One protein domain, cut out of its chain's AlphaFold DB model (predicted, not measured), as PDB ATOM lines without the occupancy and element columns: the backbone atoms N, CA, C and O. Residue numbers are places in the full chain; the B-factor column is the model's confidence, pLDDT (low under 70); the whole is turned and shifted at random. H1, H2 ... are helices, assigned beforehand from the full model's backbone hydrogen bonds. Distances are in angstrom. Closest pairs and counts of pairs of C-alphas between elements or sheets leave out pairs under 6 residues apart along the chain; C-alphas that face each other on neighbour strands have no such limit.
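This is residues 172 to 300 of the 316 residues of an uncharacterized protein of Nocardiopsis alba (UniProt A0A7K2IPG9). A long, thin zigzag of helices: long H1 runs in from one end, short H3 folds back on its later part, long H4 runs on toward the other end, and H5 folds back beside H4 as a helical hairpin. The first part of H1, residues 172 to 193, sticks out alone, and the turn at residues 270 to 276 stands free at the other end. The printed part has 129 residues with five named helices, H1 to H5 in chain order, and no named strand; its class is all helix. The whole is extended, with a radius of gyration of the C-alphas of 23.6 A, and a rod spanning 90 by 27 by 22 A.

H1, residues 172 to 212, touches H3, residues 223 to 233, with residues 195 to 207 alone. Their closest C-alphas, of Trp 202 and Ala 228, are 5.0 A apart, and they run opposite ways at a steep tilt of 40 degrees. H2, residues 218 to 221, is close to H1 but not clearly touching, the closest C-alphas being Thr 207 and Ala 221, 6.8 A; H2 and H3 meet only through their link. H4, residues 237 to 270, is close to H3 but not clearly touching, with C-alphas 231 and 240 closest at 5.7 A. H4 touches H5, residues 277 to 295, with residues 254 to 269 alone; the closest C-alphas, of Ala 269 and Arg 277, are 6.6 A apart. This hairpin runs opposite ways at a shallow tilt of 5 degrees. H1 is apart from H4 and H5. In H1, H3, H4 and H5 every O i to N i+4 pair is within hydrogen-bond range; H2 is too short for one.

H1 begins at C-alpha 172 (-9.305, 8.183, 40.533) and is 60.0 A long. H4, 49.3 A, begins at C-alpha 237 (1.363, -21.593, 10.479). H5, 24.5 A with a kink of 29 degrees near residue 284, ends at C-alpha 295 (2.969, -9.713, -15.305). H3 measures 15.7 A and H2 5.2 A.

The C-alphas farthest apart, of Gln 172 and Asp 273, are 90.1 A apart. The printed part has no cut and no long link. Mean pLDDT of the printed part is 70.2; 50 residues are under 70, among them 215 to 223 and 268 to 300.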
ATOM      1  N   GLN A 172      -9.866   9.530  40.565       79.00
ATOM      2  CA  GLN A 172      -9.305   8.183  40.533       79.00
ATOM      3  C   GLN A 172      -9.862   7.359  39.363       79.00
ATOM      4  O   GLN A 172      -9.100   6.661  38.693       79.00
ATOM      5  N   GLN A 173     -11.161   7.466  39.071       82.88
ATOM      6  CA  GLN A 173     -11.781   6.809  37.917       82.88
ATOM      7  C   GLN A 173     -11.200   7.315  36.592       82.88
ATOM      8  O   GLN A 173     -10.799   6.505  35.759       82.88
ATOM      9  N   ILE A 174     -11.095   8.638  36.421       78.62
ATOM     10  CA  ILE A 174     -10.504   9.254  35.222       78.62
ATOM     11  C   ILE A 174      -9.036   8.849  35.077       78.62
ATOM     12  O   ILE A 174      -8.589   8.488  33.994       78.62
ATOM     13  N   TRP A 175      -8.268   8.873  36.163       77.88
ATOM     14  CA  TRP A 175      -6.862   8.488  36.113       77.88
ATOM     15  C   TRP A 175      -6.688   7.014  35.727       77.88
ATOM     16  O   TRP A 175      -5.823   6.676  34.920       77.88
ATOM     17  N   THR A 176      -7.557   6.142  36.239       84.00
ATOM     18  CA  THR A 176      -7.565   4.718  35.885       84.00
ATOM     19  C   THR A 176      -7.894   4.522  34.406       84.00
ATOM     20  O   THR A 176      -7.186   3.783  33.727       84.00
ATOM     21  N   SER A 177      -8.910   5.211  33.874       83.88
ATOM     22  CA  SER A 177      -9.281   5.086  32.458       83.88
ATOM     23  C   SER A 177      -8.182   5.598  31.526       83.88
ATOM     24  O   SER A 177      -7.852   4.926  30.549       83.88
ATOM     25  N   VAL A 178      -7.549   6.726  31.859       81.56
ATOM     26  CA  VAL A 178      -6.403   7.262  31.108       81.56
ATOM     27  C   VAL A 178      -5.223   6.292  31.141       81.56
ATOM     28  O   VAL A 178      -4.594   6.061  30.113       81.56
ATOM     29  N   THR A 179      -4.940   5.686  32.294       81.12
ATOM     30  CA  THR A 179      -3.840   4.721  32.435       81.12
ATOM     31  C   THR A 179      -4.097   3.455  31.617       81.12
ATOM     32  O   THR A 179      -3.187   2.967  30.949       81.12
ATOM     33  N   ILE A 180      -5.337   2.951  31.607       84.25
ATOM     34  CA  ILE A 180      -5.738   1.813  30.768       84.25
ATOM     35  C   ILE A 180      -5.572   2.161  29.285       84.25
ATOM     36  O   ILE A 180      -4.937   1.402  28.557       84.25
ATOM     37  N   ALA A 181      -6.071   3.321  28.848       79.38
ATOM     38  CA  ALA A 181      -5.965   3.757  27.455       79.38
ATOM     39  C   ALA A 181      -4.503   3.954  27.014       79.38
ATOM     40  O   ALA A 181      -4.119   3.559  25.913       79.38
ATOM     41  N   ALA A 182      -3.660   4.515  27.885       78.94
ATOM     42  CA  ALA A 182      -2.227   4.631  27.636       78.94
ATOM     43  C   ALA A 182      -1.566   3.246  27.521       78.94
ATOM     44  O   ALA A 182      -0.790   3.011  26.594       78.94
ATOM     45  N   GLY A 183      -1.915   2.313  28.414       81.88
ATOM     46  CA  GLY A 183      -1.461   0.923  28.361       81.88
ATOM     47  C   GLY A 183      -1.841   0.237  27.046       81.88
ATOM     48  O   GLY A 183      -0.988  -0.361  26.390       81.88
ATOM     49  N   GLU A 184      -3.087   0.392  26.602       83.00
ATOM     50  CA  GLU A 184      -3.552  -0.141  25.321       83.00
ATOM     51  C   GLU A 184      -2.772   0.448  24.139       83.00
ATOM     52  O   GLU A 184      -2.293  -0.303  23.289       83.00
ATOM     53  N   GLY A 185      -2.541   1.764  24.126       76.88
ATOM     54  CA  GLY A 185      -1.713   2.413  23.107       76.88
ATOM     55  C   GLY A 185      -0.293   1.839  23.044       76.88
ATOM     56  O   GLY A 185       0.207   1.524  21.963       76.88
ATOM     57  N   THR A 186       0.348   1.624  24.199       80.94
ATOM     58  CA  THR A 186       1.689   1.012  24.242       80.94
ATOM     59  C   THR A 186       1.701  -0.421  23.715       80.94
ATOM     60  O   THR A 186       2.615  -0.793  22.978       80.94
ATOM     61  N   LEU A 187       0.666  -1.204  24.022       79.12
ATOM     62  CA  LEU A 187       0.532  -2.581  23.561       79.12
ATOM     63  C   LEU A 187       0.313  -2.645  22.042       79.12
ATOM     64  O   LEU A 187       0.916  -3.478  21.368       79.12
ATOM     65  N   GLN A 188      -0.485  -1.735  21.477       74.50
ATOM     66  CA  GLN A 188      -0.655  -1.645  20.022       74.50
ATOM     67  C   GLN A 188       0.655  -1.266  19.318       74.50
ATOM     68  O   GLN A 188       0.993  -1.854  18.291       74.50
ATOM     69  N   HIS A 189       1.448  -0.357  19.891       78.62
ATOM     70  CA  HIS A 189       2.778  -0.044  19.363       78.62
ATOM     71  C   HIS A 189       3.739  -1.238  19.409       78.62
ATOM     72  O   HIS A 189       4.510  -1.429  18.467       78.62
ATOM     73  N   GLN A 190       3.698  -2.051  20.468       81.19
ATOM     74  CA  GLN A 190       4.489  -3.283  20.538       81.19
ATOM     75  C   GLN A 190       4.074  -4.275  19.447       81.19
ATOM     76  O   GLN A 190       4.932  -4.733  18.697       81.19
ATOM     77  N   ARG A 191       2.767  -4.511  19.272       79.81
ATOM     78  CA  ARG A 191       2.240  -5.383  18.207       79.81
ATOM     79  C   ARG A 191       2.647  -4.924  16.808       79.81
ATOM     80  O   ARG A 191       2.954  -5.754  15.958       79.81
ATOM     81  N   LEU A 192       2.664  -3.615  16.552       82.06
ATOM     82  CA  LEU A 192       3.139  -3.072  15.275       82.06
ATOM     83  C   LEU A 192       4.622  -3.379  15.049       82.06
ATOM     84  O   LEU A 192       4.981  -3.873  13.984       82.06
ATOM     85  N   ARG A 193       5.473  -3.171  16.061       83.00
ATOM     86  CA  ARG A 193       6.906  -3.499  15.970       83.00
ATOM     87  C   ARG A 193       7.153  -4.987  15.742       83.00
ATOM     88  O   ARG A 193       8.036  -5.341  14.964       83.00
ATOM     89  N   GLU A 194       6.385  -5.849  16.405       84.31
ATOM     90  CA  GLU A 194       6.445  -7.299  16.200       84.31
ATOM     91  C   GLU A 194       6.067  -7.670  14.763       84.31
ATOM     92  O   GLU A 194       6.793  -8.421  14.114       84.31
ATOM     93  N   ARG A 195       4.993  -7.084  14.220       82.81
ATOM     94  CA  ARG A 195       4.584  -7.303  12.822       82.81
ATOM     95  C   ARG A 195       5.620  -6.817  11.818       82.81
ATOM     96  O   ARG A 195       5.903  -7.526  10.860       82.81
ATOM     97  N   GLU A 196       6.225  -5.654  12.037       81.00
ATOM     98  CA  GLU A 196       7.316  -5.165  11.184       81.00
ATOM     99  C   GLU A 196       8.543  -6.084  11.239       81.00
ATOM    100  O   GLU A 196       9.209  -6.302  10.226       81.00
ATOM    101  N   ALA A 197       8.862  -6.630  12.418       85.25
ATOM    102  CA  ALA A 197       9.951  -7.589  12.569       85.25
ATOM    103  C   ALA A 197       9.651  -8.901  11.828       85.25
ATOM    104  O   ALA A 197      10.521  -9.401  11.115       85.25
ATOM    105  N   LEU A 198       8.419  -9.414  11.933       84.50
ATOM    106  CA  LEU A 198       7.968 -10.590  11.187       84.50
ATOM    107  C   LEU A 198       7.986 -10.350   9.677       84.50
ATOM    108  O   LEU A 198       8.462 -11.202   8.934       84.50
ATOM    109  N   GLN A 199       7.532  -9.183   9.216       85.06
ATOM    110  CA  GLN A 199       7.579  -8.817   7.801       85.06
ATOM    111  C   GLN A 199       9.020  -8.816   7.282       85.06
ATOM    112  O   GLN A 199       9.297  -9.378   6.226       85.06
ATOM    113  N   ARG A 200       9.957  -8.217   8.027       85.94
ATOM    114  CA  ARG A 200      11.380  -8.231   7.657       85.94
ATOM    115  C   ARG A 200      11.928  -9.656   7.589       85.94
ATOM    116  O   ARG A 200      12.530 -10.013   6.583       85.94
ATOM    117  N   ALA A 201      11.640 -10.486   8.591       85.44
ATOM    118  CA  ALA A 201      12.069 -11.883   8.602       85.44
ATOM    119  C   ALA A 201      11.521 -12.674   7.400       85.44
ATOM    120  O   ALA A 201      12.268 -13.396   6.742       85.44
ATOM    121  N   TRP A 202      10.240 -12.507   7.062       84.19
ATOM    122  CA  TRP A 202       9.645 -13.155   5.891       84.19
ATOM    123  C   TRP A 202      10.248 -12.669   4.577       84.19
ATOM    124  O   TRP A 202      10.519 -13.483   3.695       84.19
ATOM    125  N   LYS A 203      10.507 -11.365   4.449       82.69
ATOM    126  CA  LYS A 203      11.180 -10.801   3.275       82.69
ATOM    127  C   LYS A 203      12.576 -11.402   3.100       82.69
ATOM    128  O   LYS A 203      12.933 -11.789   1.987       82.69
ATOM    129  N   ASP A 204      13.338 -11.546   4.179       84.31
ATOM    130  CA  ASP A 204      14.674 -12.149   4.145       84.31
ATOM    131  C   ASP A 204      14.623 -13.625   3.717       84.31
ATOM    132  O   ASP A 204      15.414 -14.066   2.881       84.31
ATOM    133  N   VAL A 205      13.649 -14.392   4.215       84.38
ATOM    134  CA  VAL A 205      13.445 -15.791   3.801       84.38
ATOM    135  C   VAL A 205      13.084 -15.883   2.315       84.38
ATOM    136  O   VAL A 205      13.701 -16.656   1.580       84.38
ATOM    137  N   LEU A 206      12.126 -15.076   1.848       81.69
ATOM    138  CA  LEU A 206      11.676 -15.080   0.452       81.69
ATOM    139  C   LEU A 206      12.790 -14.657  -0.512       81.69
ATOM    140  O   LEU A 206      12.997 -15.296  -1.543       81.69
ATOM    141  N   THR A 207      13.546 -13.616  -0.167       82.12
ATOM    142  CA  THR A 207      14.685 -13.162  -0.978       82.12
ATOM    143  C   THR A 207      15.813 -14.191  -1.000       82.12
ATOM    144  O   THR A 207      16.383 -14.447  -2.060       82.12
ATOM    145  N   THR A 208      16.098 -14.857   0.124       83.38
ATOM    146  CA  THR A 208      17.080 -15.955   0.177       83.38
ATOM    147  C   THR A 208      16.666 -17.119  -0.726       83.38
ATOM    148  O   THR A 208      17.492 -17.641  -1.478       83.38
ATOM    149  N   LEU A 209      15.382 -17.493  -0.710       78.69
ATOM    150  CA  LEU A 209      14.835 -18.523  -1.595       78.69
ATOM    151  C   LEU A 209      14.962 -18.125  -3.071       78.69
ATOM    152  O   LEU A 209      15.466 -18.917  -3.867       78.69
ATOM    153  N   LEU A 210      14.583 -16.899  -3.439       76.38
ATOM    154  CA  LEU A 210      14.715 -16.402  -4.814       76.38
ATOM    155  C   LEU A 210      16.167 -16.414  -5.302       76.38
ATOM    156  O   LEU A 210      16.449 -16.926  -6.387       76.38
ATOM    157  N   ASN A 211      17.093 -15.950  -4.463       78.94
ATOM    158  CA  ASN A 211      18.522 -15.977  -4.763       78.94
ATOM    159  C   ASN A 211      19.027 -17.412  -4.989       78.94
ATOM    160  O   ASN A 211      19.820 -17.645  -5.904       78.94
ATOM    161  N   SER A 212      18.547 -18.385  -4.201       75.56
ATOM    162  CA  SER A 212      18.900 -19.804  -4.372       75.56
ATOM    163  C   SER A 212      18.386 -20.402  -5.690       75.56
ATOM    164  O   SER A 212      19.023 -21.292  -6.248       75.56
ATOM    165  N   MET A 213      17.287 -19.865  -6.230       72.31
ATOM    166  CA  MET A 213      16.732 -20.234  -7.537       72.31
ATOM    167  C   MET A 213      17.391 -19.487  -8.710       72.31
ATOM    168  O   MET A 213      17.013 -19.693  -9.860       72.31
ATOM    169  N   GLY A 214      18.382 -18.629  -8.445       74.19
ATOM    170  CA  GLY A 214      19.106 -17.872  -9.470       74.19
ATOM    171  C   GLY A 214      18.443 -16.554  -9.883       74.19
ATOM    172  O   GLY A 214      18.953 -15.885 -10.782       74.19
ATOM    173  N   VAL A 215      17.358 -16.145  -9.219       66.88
ATOM    174  CA  VAL A 215      16.719 -14.840  -9.425       66.88
ATOM    175  C   VAL A 215      17.537 -13.783  -8.685       66.88
ATOM    176  O   VAL A 215      17.529 -13.742  -7.460       66.88
ATOM    177  N   ARG A 216      18.290 -12.962  -9.425       61.34
ATOM    178  CA  ARG A 216      19.205 -11.948  -8.859       61.34
ATOM    179  C   ARG A 216      18.683 -10.516  -8.933       61.34
ATOM    180  O   ARG A 216      19.314  -9.621  -8.376       61.34
ATOM    181  N   ASP A 217      17.588 -10.287  -9.649       65.12
ATOM    182  CA  ASP A 217      17.129  -8.936  -9.943       65.12
ATOM    183  C   ASP A 217      16.263  -8.388  -8.800       65.12
ATOM    184  O   ASP A 217      15.228  -8.962  -8.451       65.12
ATOM    185  N   SER A 218      16.674  -7.266  -8.204       57.62
ATOM    186  CA  SER A 218      15.973  -6.643  -7.073       57.62
ATOM    187  C   SER A 218      14.562  -6.188  -7.442       57.62
ATOM    188  O   SER A 218      13.675  -6.174  -6.587       57.62
ATOM    189  N   ASN A 219      14.328  -5.875  -8.720       58.38
ATOM    190  CA  ASN A 219      13.005  -5.512  -9.224       58.38
ATOM    191  C   ASN A 219      12.044  -6.709  -9.257       58.38
ATOM    192  O   ASN A 219      10.864  -6.547  -8.956       58.38
ATOM    193  N   GLN A 220      12.546  -7.924  -9.497       56.81
ATOM    194  CA  GLN A 220      11.740  -9.148  -9.431       56.81
ATOM    195  C   GLN A 220      11.392  -9.550  -7.993       56.81
ATOM    196  O   GLN A 220      10.537 -10.403  -7.800       56.81
ATOM    197  N   ALA A 221      12.001  -8.938  -6.972       62.66
ATOM    198  CA  ALA A 221      11.700  -9.211  -5.569       62.66
ATOM    199  C   ALA A 221      10.618  -8.285  -4.978       62.66
ATOM    200  O   ALA A 221      10.232  -8.473  -3.827       62.66
ATOM    201  N   ARG A 222      10.077  -7.306  -5.720       67.50
ATOM    202  CA  ARG A 222       9.103  -6.327  -5.183       67.50
ATOM    203  C   ARG A 222       7.817  -6.965  -4.644       67.50
ATOM    204  O   ARG A 222       7.294  -6.537  -3.620       67.50
ATOM    205  N   TRP A 223       7.342  -8.043  -5.268       69.56
ATOM    206  CA  TRP A 223       6.175  -8.789  -4.779       69.56
ATOM    207  C   TRP A 223       6.425  -9.476  -3.430       69.56
ATOM    208  O   TRP A 223       5.474  -9.716  -2.685       69.56
ATOM    209  N   THR A 224       7.688  -9.758  -3.078       73.81
ATOM    210  CA  THR A 224       8.033 -10.387  -1.794       73.81
ATOM    211  C   THR A 224       7.711  -9.486  -0.610       73.81
ATOM    212  O   THR A 224       7.471 -10.000   0.473       73.81
ATOM    213  N   GLU A 225       7.634  -8.165  -0.799       73.94
ATOM    214  CA  GLU A 225       7.258  -7.231   0.267       73.94
ATOM    215  C   GLU A 225       5.777  -7.344   0.636       73.94
ATOM    216  O   GLU A 225       5.439  -7.372   1.822       73.94
ATOM    217  N   LEU A 226       4.904  -7.453  -0.374       74.38
ATOM    218  CA  LEU A 226       3.463  -7.648  -0.190       74.38
ATOM    219  C   LEU A 226       3.166  -9.030   0.396       74.38
ATOM    220  O   LEU A 226       2.369  -9.148   1.326       74.38
ATOM    221  N   LEU A 227       3.858 -10.061  -0.092       76.56
ATOM    222  CA  LEU A 227       3.742 -11.414   0.443       76.56
ATOM    223  C   LEU A 227       4.278 -11.509   1.876       76.56
ATOM    224  O   LEU A 227       3.605 -12.056   2.742       76.56
ATOM    225  N   ALA A 228       5.424 -10.900   2.178       77.00
ATOM    226  CA  ALA A 228       5.945 -10.840   3.540       77.00
ATOM    227  C   ALA A 228       4.998 -10.107   4.500       77.00
ATOM    228  O   ALA A 228       4.884 -10.494   5.662       77.00
ATOM    229  N   LEU A 229       4.291  -9.075   4.025       76.25
ATOM    230  CA  LEU A 229       3.270  -8.386   4.812       76.25
ATOM    231  C   LEU A 229       2.059  -9.290   5.086       76.25
ATOM    232  O   LEU A 229       1.600  -9.342   6.224       76.25
ATOM    233  N   GLN A 230       1.560 -10.015   4.080       78.75
ATOM    234  CA  GLN A 230       0.464 -10.978   4.253       78.75
ATOM    235  C   GLN A 230       0.846 -12.092   5.238       78.75
ATOM    236  O   GLN A 230       0.072 -12.406   6.140       78.75
ATOM    237  N   LEU A 231       2.069 -12.618   5.136       79.88
ATOM    238  CA  LEU A 231       2.585 -13.657   6.033       79.88
ATOM    239  C   LEU A 231       2.831 -13.142   7.460       79.88
ATOM    240  O   LEU A 231       2.660 -13.876   8.429       79.88
ATOM    241  N   ALA A 232       3.194 -11.868   7.621       77.75
ATOM    242  CA  ALA A 232       3.300 -11.232   8.934       77.75
ATOM    243  C   ALA A 232       1.933 -10.961   9.592       77.75
ATOM    244  O   ALA A 232       1.871 -10.694  10.795       77.75
ATOM    245  N   GLN A 233       0.842 -10.996   8.819       80.12
ATOM    246  CA  GLN A 233      -0.527 -10.832   9.315       80.12
ATOM    247  C   GLN A 233      -1.211 -12.165   9.641       80.12
ATOM    248  O   GLN A 233      -2.106 -12.184  10.490       80.12
ATOM    249  N   SER A 234      -0.802 -13.268   9.008       78.62
ATOM    250  CA  SER A 234      -1.296 -14.607   9.327       78.62
ATOM    251  C   SER A 234      -0.727 -15.077  10.666       78.62
ATOM    252  O   SER A 234       0.460 -15.362  10.790       78.62
ATOM    253  N   ASN A 235      -1.586 -15.173  11.682       68.44
ATOM    254  CA  ASN A 235      -1.193 -15.625  13.022       68.44
ATOM    255  C   ASN A 235      -1.012 -17.155  13.118       68.44
ATOM    256  O   ASN A 235      -0.539 -17.642  14.142       68.44
ATOM    257  N   GLU A 236      -1.391 -17.915  12.083       78.75
ATOM    258  CA  GLU A 236      -1.369 -19.381  12.090       78.75
ATOM    259  C   GLU A 236      -0.405 -19.957  11.034       78.75
ATOM    260  O   GLU A 236      -0.404 -19.512   9.879       78.75
ATOM    261  N   PRO A 237       0.388 -20.987  11.386       68.38
ATOM    262  CA  PRO A 237       1.363 -21.593  10.479       68.38
ATOM    263  C   PRO A 237       0.702 -22.322   9.299       68.38
ATOM    264  O   PRO A 237       1.244 -22.316   8.196       68.38
ATOM    265  N   GLU A 238      -0.484 -22.903   9.499       75.31
ATOM    266  CA  GLU A 238      -1.239 -23.576   8.432       75.31
ATOM    267  C   GLU A 238      -1.738 -22.573   7.383       75.31
ATOM    268  O   GLU A 238      -1.552 -22.786   6.185       75.31
ATOM    269  N   GLN A 239      -2.259 -21.424   7.826       76.50
ATOM    270  CA  GLN A 239      -2.666 -20.332   6.937       76.50
ATOM    271  C   GLN A 239      -1.471 -19.748   6.180       76.50
ATOM    272  O   GLN A 239      -1.572 -19.435   5.000       76.50
ATOM    273  N   THR A 240      -0.316 -19.655   6.841       74.00
ATOM    274  CA  THR A 240       0.928 -19.159   6.237       74.00
ATOM    275  C   THR A 240       1.354 -20.049   5.066       74.00
ATOM    276  O   THR A 240       1.638 -19.561   3.973       74.00
ATOM    277  N   ALA A 241       1.355 -21.372   5.268       71.56
ATOM    278  CA  ALA A 241       1.677 -22.335   4.220       71.56
ATOM    279  C   ALA A 241       0.666 -22.277   3.064       71.56
ATOM    280  O   ALA A 241       1.062 -22.313   1.900       71.56
ATOM    281  N   GLN A 242      -0.622 -22.131   3.377       77.31
ATOM    282  CA  GLN A 242      -1.670 -22.020   2.370       77.31
ATOM    283  C   GLN A 242      -1.530 -20.749   1.520       77.31
ATOM    284  O   GLN A 242      -1.564 -20.848   0.298       77.31
ATOM    285  N   VAL A 243      -1.273 -19.589   2.136       77.00
ATOM    286  CA  VAL A 243      -1.030 -18.322   1.421       77.00
ATOM    287  C   VAL A 243       0.169 -18.447   0.480       77.00
ATOM    288  O   VAL A 243       0.099 -18.012  -0.668       77.00
ATOM    289  N   ILE A 244       1.257 -19.088   0.924       73.44
ATOM    290  CA  ILE A 244       2.433 -19.331   0.074       73.44
ATOM    291  C   ILE A 244       2.066 -20.219  -1.120       73.44
ATOM    292  O   ILE A 244       2.416 -19.896  -2.254       73.44
ATOM    293  N   VAL A 245       1.358 -21.329  -0.888       76.44
ATOM    294  CA  VAL A 245       0.966 -22.263  -1.955       76.44
ATOM    295  C   VAL A 245       0.020 -21.600  -2.953       76.44
ATOM    296  O   VAL A 245       0.237 -21.724  -4.156       76.44
ATOM    297  N   GLU A 246      -0.993 -20.875  -2.481       81.06
ATOM    298  CA  GLU A 246      -1.943 -20.153  -3.332       81.06
ATOM    299  C   GLU A 246      -1.228 -19.126  -4.209       81.06
ATOM    300  O   GLU A 246      -1.437 -19.104  -5.421       81.06
ATOM    301  N   GLN A 247      -0.313 -18.346  -3.631       75.06
ATOM    302  CA  GLN A 247       0.459 -17.359  -4.380       75.06
ATOM    303  C   GLN A 247       1.417 -18.007  -5.391       75.06
ATOM    304  O   GLN A 247       1.518 -17.541  -6.525       75.06
ATOM    305  N   ILE A 248       2.074 -19.120  -5.046       73.19
ATOM    306  CA  ILE A 248       2.905 -19.874  -6.002       73.19
ATOM    307  C   ILE A 248       2.051 -20.415  -7.155       73.19
ATOM    308  O   ILE A 248       2.452 -20.307  -8.315       73.19
ATOM    309  N   MET A 249       0.878 -20.976  -6.860       74.56
ATOM    310  CA  MET A 249      -0.028 -21.521  -7.874       74.56
ATOM    311  C   MET A 249      -0.589 -20.428  -8.783       74.56
ATOM    312  O   MET A 249      -0.634 -20.610 -10.000       74.56
ATOM    313  N   GLU A 250      -0.957 -19.274  -8.225       77.75
ATOM    314  CA  GLU A 250      -1.399 -18.110  -8.992       77.75
ATOM    315  C   GLU A 250      -0.307 -17.656  -9.968       77.75
ATOM    316  O   GLU A 250      -0.563 -17.486 -11.164       77.75
ATOM    317  N   ARG A 251       0.939 -17.551  -9.492       67.94
ATOM    318  CA  ARG A 251       2.089 -17.166 -10.321       67.94
ATOM    319  C   ARG A 251       2.430 -18.205 -11.376       67.94
ATOM    320  O   ARG A 251       2.692 -17.844 -12.521       67.94
ATOM    321  N   HIS A 252       2.367 -19.489 -11.037       73.50
ATOM    322  CA  HIS A 252       2.536 -20.563 -12.010       73.50
ATOM    323  C   HIS A 252       1.458 -20.507 -13.104       73.50
ATOM    324  O   HIS A 252       1.768 -20.652 -14.288       73.50
ATOM    325  N   GLY A 253       0.209 -20.218 -12.730       72.81
ATOM    326  CA  GLY A 253      -0.891 -20.013 -13.668       72.81
ATOM    327  C   GLY A 253      -0.657 -18.820 -14.599       72.81
ATOM    328  O   GLY A 253      -0.836 -18.951 -15.810       72.81
ATOM    329  N   GLN A 254      -0.210 -17.683 -14.058       72.69
ATOM    330  CA  GLN A 254       0.155 -16.498 -14.847       72.69
ATOM    331  C   GLN A 254       1.294 -16.804 -15.830       72.69
ATOM    332  O   GLN A 254       1.165 -16.522 -17.018       72.69
ATOM    333  N   ALA A 255       2.362 -17.464 -15.370       67.06
ATOM    334  CA  ALA A 255       3.499 -17.842 -16.210       67.06
ATOM    335  C   ALA A 255       3.108 -18.825 -17.325       67.06
ATOM    336  O   ALA A 255       3.554 -18.693 -18.462       67.06
ATOM    337  N   THR A 256       2.242 -19.795 -17.022       72.81
ATOM    338  CA  THR A 256       1.761 -20.763 -18.018       72.81
ATOM    339  C   THR A 256       0.906 -20.083 -19.087       72.81
ATOM    340  O   THR A 256       1.081 -20.365 -20.268       72.81
ATOM    341  N   ARG A 257       0.021 -19.149 -18.701       74.00
ATOM    342  CA  ARG A 257      -0.769 -18.359 -19.665       74.00
ATOM    343  C   ARG A 257       0.126 -17.527 -20.569       74.00
ATOM    344  O   ARG A 257      -0.024 -17.587 -21.782       74.00
ATOM    345  N   LEU A 258       1.094 -16.834 -19.980       69.50
ATOM    346  CA  LEU A 258       2.080 -16.047 -20.708       69.50
ATOM    347  C   LEU A 258       2.857 -16.897 -21.722       69.50
ATOM    348  O   LEU A 258       3.046 -16.495 -22.867       69.50
ATOM    349  N   HIS A 259       3.293 -18.090 -21.310       72.44
ATOM    350  CA  HIS A 259       3.988 -19.021 -22.193       72.44
ATOM    351  C   HIS A 259       3.102 -19.458 -23.363       72.44
ATOM    352  O   HIS A 259       3.554 -19.437 -24.507       72.44
ATOM    353  N   SER A 260       1.840 -19.805 -23.093       74.00
ATOM    354  CA  SER A 260       0.872 -20.154 -24.134       74.00
ATOM    355  C   SER A 260       0.653 -18.995 -25.107       74.00
ATOM    356  O   SER A 260       0.794 -19.199 -26.310       74.00
ATOM    357  N   GLU A 261       0.419 -17.780 -24.606       75.50
ATOM    358  CA  GLU A 261       0.241 -16.571 -25.425       75.50
ATOM    359  C   GLU A 261       1.461 -16.303 -26.318       75.50
ATOM    360  O   GLU A 261       1.318 -16.070 -27.518       75.50
ATOM    361  N   LEU A 262       2.676 -16.418 -25.772       67.69
ATOM    362  CA  LEU A 262       3.912 -16.278 -26.546       67.69
ATOM    363  C   LEU A 262       4.071 -17.380 -27.593       67.69
ATOM    364  O   LEU A 262       4.501 -17.110 -28.715       67.69
ATOM    365  N   SER A 263       3.733 -18.620 -27.243       73.00
ATOM    366  CA  SER A 263       3.843 -19.762 -28.149       73.00
ATOM    367  C   SER A 263       2.874 -19.650 -29.329       73.00
ATOM    368  O   SER A 263       3.282 -19.895 -30.465       73.00
ATOM    369  N   GLU A 264       1.638 -19.197 -29.086       75.38
ATOM    370  CA  GLU A 264       0.643 -18.912 -30.123       75.38
ATOM    371  C   GLU A 264       1.110 -17.772 -31.029       75.38
ATOM    372  O   GLU A 264       1.027 -17.879 -32.254       75.38
ATOM    373  N   TYR A 265       1.674 -16.714 -30.444       65.56
ATOM    374  CA  TYR A 265       2.189 -15.574 -31.196       65.56
ATOM    375  C   TYR A 265       3.373 -15.962 -32.098       65.56
ATOM    376  O   TYR A 265       3.421 -15.579 -33.269       65.56
ATOM    377  N   LEU A 266       4.305 -16.779 -31.594       65.56
ATOM    378  CA  LEU A 266       5.441 -17.300 -32.362       65.56
ATOM    379  C   LEU A 266       5.001 -18.265 -33.472       65.56
ATOM    380  O   LEU A 266       5.536 -18.215 -34.582       65.56
ATOM    381  N   TRP A 267       4.004 -19.114 -33.210       71.38
ATOM    382  CA  TRP A 267       3.406 -19.980 -34.230       71.38
ATOM    383  C   TRP A 267       2.727 -19.170 -35.336       71.38
ATOM    384  O   TRP A 267       2.943 -19.432 -36.521       71.38
ATOM    385  N   ALA A 268       1.959 -18.143 -34.964       67.38
ATOM    386  CA  ALA A 268       1.329 -17.232 -35.911       67.38
ATOM    387  C   ALA A 268       2.368 -16.454 -36.738       67.38
ATOM    388  O   ALA A 268       2.165 -16.240 -37.934       67.38
ATOM    389  N   ALA A 269       3.496 -16.062 -36.139       62.25
ATOM    390  CA  ALA A 269       4.584 -15.368 -36.827       62.25
ATOM    391  C   ALA A 269       5.323 -16.256 -37.849       62.25
ATOM    392  O   ALA A 269       5.707 -15.760 -38.907       62.25
ATOM    393  N   ASN A 270       5.469 -17.557 -37.581       63.94
ATOM    394  CA  ASN A 270       6.177 -18.500 -38.460       63.94
ATOM    395  C   ASN A 270       5.303 -19.128 -39.569       63.94
ATOM    396  O   ASN A 270       5.841 -19.747 -40.486       63.94
ATOM    397  N   GLY A 271       3.973 -18.995 -39.502       61.84
ATOM    398  CA  GLY A 271       3.036 -19.780 -40.319       61.84
ATOM    399  C   GLY A 271       2.670 -19.251 -41.714       61.84
ATOM    400  O   GLY A 271       2.074 -19.995 -42.485       61.84
ATOM    401  N   SER A 272       2.970 -18.002 -42.086       53.91
ATOM    402  CA  SER A 272       2.690 -17.510 -43.454       53.91
ATOM    403  C   SER A 272       3.456 -16.217 -43.763       53.91
ATOM    404  O   SER A 272       3.278 -15.211 -43.087       53.91
ATOM    405  N   ASP A 273       4.326 -16.267 -44.777       54.69
ATOM    406  CA  ASP A 273       5.152 -15.172 -45.318       54.69
ATOM    407  C   ASP A 273       6.135 -14.485 -44.350       54.69
ATOM    408  O   ASP A 273       5.951 -13.365 -43.865       54.69
ATOM    409  N   GLY A 274       7.282 -15.147 -44.160       52.09
ATOM    410  CA  GLY A 274       8.396 -14.767 -43.281       52.09
ATOM    411  C   GLY A 274       9.182 -13.493 -43.633       52.09
ATOM    412  O   GLY A 274      10.383 -13.441 -43.381       52.09
ATOM    413  N   ARG A 275       8.560 -12.461 -44.215       46.53
ATOM    414  CA  ARG A 275       9.227 -11.171 -44.494       46.53
ATOM    415  C   ARG A 275       8.472  -9.915 -44.060       46.53
ATOM    416  O   ARG A 275       9.109  -8.874 -43.961       46.53
ATOM    417  N   VAL A 276       7.174  -9.987 -43.755       47.78
ATOM    418  CA  VAL A 276       6.390  -8.790 -43.368       47.78
ATOM    419  C   VAL A 276       6.290  -8.606 -41.845       47.78
ATOM    420  O   VAL A 276       5.973  -7.521 -41.380       47.78
ATOM    421  N   ARG A 277       6.643  -9.610 -41.034       52.00
ATOM    422  CA  ARG A 277       6.320  -9.601 -39.595       52.00
ATOM    423  C   ARG A 277       7.474  -9.380 -38.629       52.00
ATOM    424  O   ARG A 277       7.230  -9.436 -37.442       52.00
ATOM    425  N   THR A 278       8.704  -9.101 -39.049       49.16
ATOM    426  CA  THR A 278       9.774  -8.780 -38.077       49.16
ATOM    427  C   THR A 278       9.593  -7.405 -37.428       49.16
ATOM    428  O   THR A 278       9.960  -7.246 -36.271       49.16
ATOM    429  N   MET A 279       8.985  -6.437 -38.125       46.22
ATOM    430  CA  MET A 279       8.637  -5.122 -37.562       46.22
ATOM    431  C   MET A 279       7.372  -5.177 -36.693       46.22
ATOM    432  O   MET A 279       7.380  -4.619 -35.603       46.22
ATOM    433  N   ASP A 280       6.337  -5.913 -37.114       51.03
ATOM    434  CA  ASP A 280       5.150  -6.178 -36.280       51.03
ATOM    435  C   ASP A 280       5.472  -7.102 -35.099       51.03
ATOM    436  O   ASP A 280       4.883  -6.965 -34.035       51.03
ATOM    437  N   PHE A 281       6.444  -8.005 -35.246       54.00
ATOM    438  CA  PHE A 281       7.021  -8.758 -34.139       54.00
ATOM    439  C   PHE A 281       7.840  -7.843 -33.243       54.00
ATOM    440  O   PHE A 281       7.704  -7.989 -32.054       54.00
ATOM    441  N   ALA A 282       8.626  -6.885 -33.740       50.62
ATOM    442  CA  ALA A 282       9.352  -5.952 -32.873       50.62
ATOM    443  C   ALA A 282       8.406  -5.003 -32.106       50.62
ATOM    444  O   ALA A 282       8.594  -4.784 -30.915       50.62
ATOM    445  N   LEU A 283       7.358  -4.488 -32.759       53.88
ATOM    446  CA  LEU A 283       6.353  -3.598 -32.156       53.88
ATOM    447  C   LEU A 283       5.353  -4.358 -31.265       53.88
ATOM    448  O   LEU A 283       4.973  -3.883 -30.198       53.88
ATOM    449  N   GLY A 284       4.947  -5.561 -31.677       55.59
ATOM    450  CA  GLY A 284       4.100  -6.469 -30.906       55.59
ATOM    451  C   GLY A 284       4.859  -7.187 -29.792       55.59
ATOM    452  O   GLY A 284       4.277  -7.440 -28.741       55.59
ATOM    453  N   SER A 285       6.157  -7.454 -29.972       54.97
ATOM    454  CA  SER A 285       7.037  -7.964 -28.918       54.97
ATOM    455  C   SER A 285       7.318  -6.908 -27.890       54.97
ATOM    456  O   SER A 285       7.559  -7.312 -26.774       54.97
ATOM    457  N   ASP A 286       7.291  -5.614 -28.222       54.41
ATOM    458  CA  ASP A 286       7.419  -4.563 -27.214       54.41
ATOM    459  C   ASP A 286       6.186  -4.569 -26.315       54.41
ATOM    460  O   ASP A 286       6.333  -4.766 -25.126       54.41
ATOM    461  N   ALA A 287       4.964  -4.536 -26.858       55.47
ATOM    462  CA  ALA A 287       3.746  -4.635 -26.042       55.47
ATOM    463  C   ALA A 287       3.598  -5.990 -25.319       55.47
ATOM    464  O   ALA A 287       3.086  -6.050 -24.197       55.47
ATOM    465  N   ALA A 288       4.034  -7.087 -25.946       52.00
ATOM    466  CA  ALA A 288       4.100  -8.391 -25.300       52.00
ATOM    467  C   ALA A 288       5.190  -8.408 -24.224       52.00
ATOM    468  O   ALA A 288       4.919  -8.918 -23.149       52.00
ATOM    469  N   LEU A 289       6.363  -7.803 -24.445       55.75
ATOM    470  CA  LEU A 289       7.393  -7.617 -23.422       55.75
ATOM    471  C   LEU A 289       6.850  -6.763 -22.299       55.75
ATOM    472  O   LEU A 289       6.999  -7.175 -21.170       55.75
ATOM    473  N   THR A 290       6.197  -5.637 -22.562       58.38
ATOM    474  CA  THR A 290       5.627  -4.780 -21.523       58.38
ATOM    475  C   THR A 290       4.592  -5.548 -20.718       58.38
ATOM    476  O   THR A 290       4.619  -5.480 -19.503       58.38
ATOM    477  N   ARG A 291       3.755  -6.386 -21.348       51.41
ATOM    478  CA  ARG A 291       2.831  -7.278 -20.623       51.41
ATOM    479  C   ARG A 291       3.531  -8.406 -19.867       51.41
ATOM    480  O   ARG A 291       3.100  -8.745 -18.770       51.41
ATOM    481  N   ILE A 292       4.597  -8.986 -20.419       52.31
ATOM    482  CA  ILE A 292       5.448  -9.979 -19.746       52.31
ATOM    483  C   ILE A 292       6.104  -9.330 -18.526       52.31
ATOM    484  O   ILE A 292       6.029  -9.873 -17.432       52.31
ATOM    485  N   LEU A 293       6.684  -8.151 -18.698       54.62
ATOM    486  CA  LEU A 293       7.341  -7.343 -17.685       54.62
ATOM    487  C   LEU A 293       6.335  -6.919 -16.608       54.62
ATOM    488  O   LEU A 293       6.578  -7.222 -15.446       54.62
ATOM    489  N   ASP A 294       5.159  -6.406 -16.972       54.75
ATOM    490  CA  ASP A 294       4.060  -6.090 -16.048       54.75
ATOM    491  C   ASP A 294       3.590  -7.326 -15.272       54.75
ATOM    492  O   ASP A 294       3.430  -7.286 -14.051       54.75
ATOM    493  N   SER A 295       3.397  -8.463 -15.951       50.59
ATOM    494  CA  SER A 295       2.969  -9.713 -15.305       50.59
ATOM    495  C   SER A 295       4.032 -10.286 -14.355       50.59
ATOM    496  O   SER A 295       3.697 -10.921 -13.351       50.59
ATOM    497  N   LEU A 296       5.309 -10.001 -14.629       49.34
ATOM    498  CA  LEU A 296       6.458 -10.298 -13.775       49.34
ATOM    499  C   LEU A 296       6.714  -9.200 -12.721       49.34
ATOM    500  O   LEU A 296       7.615  -9.352 -11.897       49.34
ATOM    501  N   GLY A 297       5.916  -8.127 -12.705       44.09
ATOM    502  CA  GLY A 297       6.025  -7.009 -11.762       44.09
ATOM    503  C   GLY A 297       7.192  -6.051 -12.026       44.09
ATOM    504  O   GLY A 297       7.577  -5.302 -11.127       44.09
ATOM    505  N   VAL A 298       7.774  -6.083 -13.226       43.94
ATOM    506  CA  VAL A 298       8.775  -5.118 -13.690       43.94
ATOM    507  C   VAL A 298       8.032  -3.852 -14.138       43.94
ATOM    508  O   VAL A 298       7.191  -3.956 -15.025       43.94
ATOM    509  N   PRO A 299       8.292  -2.678 -13.529       46.44
ATOM    510  CA  PRO A 299       7.600  -1.448 -13.897       46.44
ATOM    511  C   PRO A 299       7.900  -1.060 -15.348       46.44
ATOM    512  O   PRO A 299       9.003  -1.306 -15.845       46.44
ATOM    513  N   ASP A 300       6.914  -0.442 -15.993       47.75
ATOM    514  CA  ASP A 300       6.980   0.011 -17.377       47.75
ATOM    515  C   ASP A 300       8.238   0.872 -17.606       47.75
ATOM    516  O   ASP A 300       8.445   1.908 -16.966       47.75
TER     517      ASP A 300